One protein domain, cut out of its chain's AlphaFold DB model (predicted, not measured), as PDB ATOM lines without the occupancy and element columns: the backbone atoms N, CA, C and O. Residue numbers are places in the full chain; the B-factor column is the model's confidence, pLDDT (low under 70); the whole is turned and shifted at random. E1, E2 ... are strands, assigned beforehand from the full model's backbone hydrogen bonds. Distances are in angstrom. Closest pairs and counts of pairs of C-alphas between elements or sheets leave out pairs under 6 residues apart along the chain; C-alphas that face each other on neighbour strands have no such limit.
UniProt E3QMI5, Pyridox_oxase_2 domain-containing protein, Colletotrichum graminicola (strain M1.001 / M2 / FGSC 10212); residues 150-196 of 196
ATOM      1  N   THR A 150       8.373  38.765  24.724       95.44
ATOM      2  CA  THR A 150       7.113  38.574  23.989       95.44
ATOM      3  C   THR A 150       5.963  39.325  24.650       95.44
ATOM      4  O   THR A 150       4.892  39.458  24.073       95.44
ATOM      5  N   GLU A 151       6.184  39.800  25.871       96.75
ATOM      6  CA  GLU A 151       5.246  40.561  26.675       96.75
ATOM      7  C   GLU A 151       6.040  41.582  27.489       96.75
ATOM      8  O   GLU A 151       7.121  41.259  27.991       96.75
ATOM      9  N   VAL A 152       5.528  42.806  27.580       97.75
ATOM     10  CA  VAL A 152       6.076  43.875  28.419       97.75
ATOM     11  C   VAL A 152       4.908  44.521  29.148       97.75
ATOM     12  O   VAL A 152       3.920  44.881  28.517       97.75
ATOM     13  N   ASP A 153       5.020  44.640  30.463       97.50
ATOM     14  CA  ASP A 153       4.054  45.328  31.317       97.50
ATOM     15  C   ASP A 153       4.738  46.584  31.855       97.50
ATOM     16  O   ASP A 153       5.743  46.504  32.566       97.50
ATOM     17  N   GLU A 154       4.253  47.737  31.415       96.56
ATOM     18  CA  GLU A 154       4.772  49.048  31.771       96.56
ATOM     19  C   GLU A 154       3.812  49.702  32.754       96.56
ATOM     20  O   GLU A 154       2.624  49.831  32.475       96.56
ATOM     21  N   THR A 155       4.326  50.127  33.902       96.81
ATOM     22  CA  THR A 155       3.556  50.875  34.898       96.81
ATOM     23  C   THR A 155       4.231  52.218  35.132       96.81
ATOM     24  O   THR A 155       5.384  52.263  35.564       96.81
ATOM     25  N   ASP A 156       3.505  53.299  34.862       95.44
ATOM     26  CA  ASP A 156       3.917  54.671  35.126       95.44
ATOM     27  C   ASP A 156       3.182  55.194  36.366       95.44
ATOM     28  O   ASP A 156       1.957  55.298  36.399       95.44
ATOM     29  N   LEU A 157       3.961  55.495  37.403       95.25
ATOM     30  CA  LEU A 157       3.492  56.029  38.684       95.25
ATOM     31  C   LEU A 157       3.995  57.463  38.913       95.25
ATOM     32  O   LEU A 157       4.072  57.916  40.055       95.25
ATOM     33  N   SER A 158       4.430  58.149  37.851       93.56
ATOM     34  CA  SER A 158       4.959  59.514  37.938       93.56
ATOM     35  C   SER A 158       3.889  60.540  38.320       93.56
ATOM     36  O   SER A 158       4.207  61.490  39.038       93.56
ATOM     37  N   ASP A 159       2.634  60.318  37.911       95.94
ATOM     38  CA  ASP A 159       1.457  61.041  38.394       95.94
ATOM     39  C   ASP A 159       0.694  60.181  39.424       95.94
ATOM     40  O   ASP A 159       0.125  59.149  39.063       95.94
ATOM     41  N   PRO A 160       0.677  60.558  40.717       94.00
ATOM     42  CA  PRO A 160      -0.018  59.791  41.748       94.00
ATOM     43  C   PRO A 160      -1.551  59.850  41.645       94.00
ATOM     44  O   PRO A 160      -2.211  58.985  42.221       94.00
ATOM     45  N   GLU A 161      -2.118  60.844  40.952       96.81
ATOM     46  CA  GLU A 161      -3.573  60.986  40.781       96.81
ATOM     47  C   GLU A 161      -4.087  60.237  39.539       96.81
ATOM     48  O   GLU A 161      -5.259  59.866  39.488       96.81
ATOM     49  N   ASP A 162      -3.210  59.989  38.562       96.25
ATOM     50  CA  ASP A 162      -3.504  59.264  37.319       96.25
ATOM     51  C   ASP A 162      -2.414  58.218  37.006       96.25
ATOM     52  O   ASP A 162      -1.686  58.352  36.019       96.25
ATOM     53  N   PRO A 163      -2.250  57.175  37.845       96.81
ATOM     54  CA  PRO A 163      -1.319  56.091  37.557       96.81
ATOM     55  C   PRO A 163      -1.754  55.331  36.301       96.81
ATOM     56  O   PRO A 163      -2.927  54.984  36.144       96.81
ATOM     57  N   ARG A 164      -0.796  55.019  35.423       96.81
ATOM     58  CA  ARG A 164      -1.068  54.381  34.128       96.81
ATOM     59  C   ARG A 164      -0.357  53.052  33.984       96.81
ATOM     60  O   ARG A 164       0.756  52.864  34.474       96.81
ATOM     61  N   ARG A 165      -0.999  52.124  33.278       97.69
ATOM     62  CA  ARG A 165      -0.442  50.805  32.999       97.69
ATOM     63  C   ARG A 165      -0.738  50.384  31.572       97.69
ATOM     64  O   ARG A 165      -1.886  50.418  31.137       97.69
ATOM     65  N   TRP A 166       0.289  49.936  30.860       97.31
ATOM     66  CA  TRP A 166       0.164  49.414  29.505       97.31
ATOM     67  C   TRP A 166       0.742  48.014  29.403       97.31
ATOM     68  O   TRP A 166       1.847  47.734  29.862       97.31
ATOM     69  N   LEU A 167       0.002  47.145  28.726       97.00
ATOM     70  CA  LEU A 167       0.428  45.794  28.417       97.00
ATOM     71  C   LEU A 167       0.701  45.675  26.920       97.00
ATOM     72  O   LEU A 167      -0.191  45.859  26.093       97.00
ATOM     73  N   TYR A 168       1.937  45.317  26.590       96.62
ATOM     74  CA  TYR A 168       2.393  45.062  25.234       96.62
ATOM     75  C   TYR A 168       2.536  43.558  25.013       96.62
ATOM     76  O   TYR A 168       3.206  42.883  25.794       96.62
ATOM     77  N   ARG A 169       1.976  43.021  23.926       95.44
ATOM     78  CA  ARG A 169       2.105  41.607  23.531       95.44
ATOM     79  C   ARG A 169       2.605  41.493  22.098       95.44
ATOM     80  O   ARG A 169       2.066  42.127  21.194       95.44
ATOM     81  N   PHE A 170       3.634  40.681  21.873       92.88
ATOM     82  CA  PHE A 170       4.120  40.393  20.531       92.88
ATOM     83  C   PHE A 170       3.195  39.381  19.858       92.88
ATOM     84  O   PHE A 170       3.026  38.260  20.335       92.88
ATOM     85  N   VAL A 171       2.629  39.775  18.723       89.88
ATOM     86  CA  VAL A 171       1.632  38.996  17.969       89.88
ATOM     87  C   VAL A 171       2.119  38.610  16.572       89.88
ATOM     88  O   VAL A 171       1.383  38.017  15.787       89.88
ATOM     89  N   GLY A 172       3.384  38.907  16.266       83.81
ATOM     90  CA  GLY A 172       4.027  38.563  15.004       83.81
ATOM     91  C   GLY A 172       3.974  39.687  13.970       83.81
ATOM     92  O   GLY A 172       3.025  40.468  13.890       83.81
ATOM     93  N   ALA A 173       5.017  39.741  13.138       70.00
ATOM     94  CA  ALA A 173       5.208  40.764  12.108       70.00
ATOM     95  C   ALA A 173       4.187  40.699  10.955       70.00
ATOM     96  O   ALA A 173       3.998  41.687  10.255       70.00
ATOM     97  N   SER A 174       3.550  39.542  10.760       64.06
ATOM     98  CA  SER A 174       2.653  39.247   9.629       64.06
ATOM     99  C   SER A 174       1.195  39.047  10.039       64.06
ATOM    100  O   SER A 174       0.408  38.538   9.252       64.06
ATOM    101  N   ALA A 175       0.828  39.338  11.287       59.25
ATOM    102  CA  ALA A 175      -0.542  39.099  11.712       59.25
ATOM    103  C   ALA A 175      -1.472  40.214  11.188       59.25
ATOM    104  O   ALA A 175      -1.404  41.362  11.619       59.25
ATOM    105  N   ASP A 176      -2.335  39.820  10.244       53.34
ATOM    106  CA  ASP A 176      -3.312  40.643   9.511       53.34
ATOM    107  C   ASP A 176      -4.663  40.794  10.246       53.34
ATOM    108  O   ASP A 176      -5.669  41.211   9.663       53.34
ATOM    109  N   ALA A 177      -4.736  40.418  11.526       56.03
ATOM    110  CA  ALA A 177      -5.971  40.526  12.294       56.03
ATOM    111  C   ALA A 177      -6.247  41.994  12.655       56.03
ATOM    112  O   ALA A 177      -5.380  42.686  13.200       56.03
ATOM    113  N   ARG A 178      -7.470  42.462  12.359       59.84
ATOM    114  CA  ARG A 178      -7.935  43.784  12.793       59.84
ATOM    115  C   ARG A 178      -7.904  43.840  14.324       59.84
ATOM    116  O   ARG A 178      -8.487  42.945  14.938       59.84
ATOM    117  N   PRO A 179      -7.250  44.848  14.924       63.19
ATOM    118  CA  PRO A 179      -7.306  45.045  16.365       63.19
ATOM    119  C   PRO A 179      -8.759  45.216  16.828       63.19
ATOM    120  O   PRO A 179      -9.608  45.699  16.076       63.19
ATOM    121  N   THR A 180      -9.043  44.796  18.059       65.75
ATOM    122  CA  THR A 180     -10.265  45.192  18.775       65.75
ATOM    123  C   THR A 180     -10.226  46.694  19.076       65.75
ATOM    124  O   THR A 180      -9.135  47.264  19.117       65.75
ATOM    125  N   ASP A 181     -11.384  47.330  19.297       67.88
ATOM    126  CA  ASP A 181     -11.490  48.796  19.454       67.88
ATOM    127  C   ASP A 181     -10.535  49.379  20.521       67.88
ATOM    128  O   ASP A 181     -10.033  50.484  20.337       67.88
ATOM    129  N   ASP A 182     -10.199  48.617  21.569       79.75
ATOM    130  CA  ASP A 182      -9.355  49.074  22.688       79.75
ATOM    131  C   ASP A 182      -7.853  48.733  22.545       79.75
ATOM    132  O   ASP A 182      -7.078  48.899  23.489       79.75
ATOM    133  N   THR A 183      -7.420  48.206  21.393       83.75
ATOM    134  CA  THR A 183      -6.033  47.737  21.185       83.75
ATOM    135  C   THR A 183      -5.317  48.507  20.082       83.75
ATOM    136  O   THR A 183      -5.748  48.523  18.930       83.75
ATOM    137  N   GLU A 184      -4.165  49.091  20.404       88.12
ATOM    138  CA  GLU A 184      -3.281  49.717  19.421       88.12
ATOM    139  C   GLU A 184      -2.302  48.684  18.859       88.12
ATOM    140  O   GLU A 184      -1.723  47.891  19.602       88.12
ATOM    141  N   ARG A 185      -2.069  48.699  17.541       86.62
ATOM    142  CA  ARG A 185      -1.148  47.764  16.881       86.62
ATOM    143  C   ARG A 185      -0.035  48.499  16.152       86.62
ATOM    144  O   ARG A 185      -0.298  49.316  15.273       86.62
ATOM    145  N   SER A 186       1.215  48.169  16.466       88.38
ATOM    146  CA  SER A 186       2.389  48.733  15.790       88.38
ATOM    147  C   SER A 186       3.559  47.751  15.782       88.38
ATOM    148  O   SER A 186       3.814  47.059  16.762       88.38
ATOM    149  N   ASN A 187       4.274  47.658  14.656       87.81
ATOM    150  CA  ASN A 187       5.518  46.880  14.532       87.81
ATOM    151  C   ASN A 187       5.434  45.412  15.021       87.81
ATOM    152  O   ASN A 187       6.404  44.867  15.544       87.81
ATOM    153  N   GLY A 188       4.279  44.756  14.856       88.69
ATOM    154  CA  GLY A 188       4.054  43.373  15.306       88.69
ATOM    155  C   GLY A 188       3.694  43.220  16.791       88.69
ATOM    156  O   GLY A 188       3.657  42.098  17.294       88.69
ATOM    157  N   TRP A 189       3.415  44.329  17.477       92.56
ATOM    158  CA  TRP A 189       2.980  44.385  18.869       92.56
ATOM    159  C   TRP A 189       1.555  44.920  18.980       92.56
ATOM    160  O   TRP A 189       1.174  45.836  18.251       92.56
ATOM    161  N   GLU A 190       0.804  44.364  19.921       93.25
ATOM    162  CA  GLU A 190      -0.457  44.909  20.421       93.25
ATOM    163  C   GLU A 190      -0.208  45.590  21.767       93.25
ATOM    164  O   GLU A 190       0.554  45.069  22.582       93.25
ATOM    165  N   LYS A 191      -0.833  46.747  21.980       93.94
ATOM    166  CA  LYS A 191      -0.780  47.558  23.197       93.94
ATOM    167  C   LYS A 191      -2.205  47.790  23.694       93.94
ATOM    168  O   LYS A 191      -3.070  48.167  22.907       93.94
ATOM    169  N   ILE A 192      -2.427  47.593  24.989       95.31
ATOM    170  CA  ILE A 192      -3.690  47.896  25.675       95.31
ATOM    171  C   ILE A 192      -3.402  48.634  26.985       95.31
ATOM    172  O   ILE A 192      -2.443  48.297  27.681       95.31
ATOM    173  N   GLU A 193      -4.205  49.647  27.307       95.88
ATOM    174  CA  GLU A 193      -4.173  50.329  28.607       95.88
ATOM    175  C   GLU A 193      -5.025  49.548  29.618       95.88
ATOM    176  O   GLU A 193      -6.128  49.095  29.309       95.88
ATOM    177  N   LEU A 194      -4.487  49.342  30.818       95.44
ATOM    178  CA  LEU A 194      -5.104  48.578  31.898       95.44
ATOM    179  C   LEU A 194      -5.190  49.437  33.160       95.44
ATOM    180  O   LEU A 194      -4.431  50.385  33.339       95.44
ATOM    181  N   TRP A 195      -6.084  49.054  34.071       94.06
ATOM    182  CA  TRP A 195      -6.055  49.594  35.427       94.06
ATOM    183  C   TRP A 195      -4.743  49.188  36.127       94.06
ATOM    184  O   TRP A 195      -4.336  48.028  35.975       94.06
ATOM    185  N   PRO A 196      -4.091  50.105  36.868       88.62
ATOM    186  CA  PRO A 196      -2.870  49.831  37.630       88.62
ATOM    187  C   PRO A 196      -2.968  48.610  38.552       88.62
ATOM    188  O   PRO A 196      -3.958  48.501  39.312       88.62
TER     189      PRO A 196
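AT A GLANCE: This is residues 150 to 196 of the 196 residues of the protein "Pyridox_oxase_2 domain-containing protein" of Colletotrichum graminicola (strain M1.001 / M2 / FGSC 10212) (UniProt E3QMI5). A single elongated, twisted sheet of two hairpins side by side, E1 with E2 and E3 with E4, has both faces bare; a long loop, residues 171 to 183, swings out between E2 and E3. The printed part has 47 residues and no named helix; its strands run E1, E2, E3, E4 along the chain and E1 - E2 - E4 - E3 across the sheet, all antiparallel, and under half of the residues are in these strands. The class is all strand; the whole is loose, radius of gyration of the C-alphas 12.2 A, spanning 38 by 21 by 12 A.

HOW THE PARTS SIT: Begin at E1, residues 151 to 156, an edge strand in a hairpin with E2, residues 164 to 170; look for N 154 and O 166, 2.9 A apart. E2 is antiparallel to E4, residues 189 to 194, at 154 degrees, with N 169 and O 190 at 2.8 A. E4 forms a hairpin with edge strand E3, residues 184 to 186, where N 191 and O 184 are 2.8 A apart. E1 and E3 are apart.

IN THESE COORDINATES: Find C-alpha 151 at (5.246, 40.561, 26.675); E1 runs 16.5 A from there. E2 runs 20.2 A, E3 6.8 A, and E4 15.9 A to C-alpha 194 at (-5.104, 48.578, 31.898).

THE WHOLE: The C-alphas of Glu 161 and Ser 174 are the two farthest apart, 38.5 A. The printed part has no cut; the link E2 to E3 is long, and within it residues 174 to 181 are under pLDDT 70.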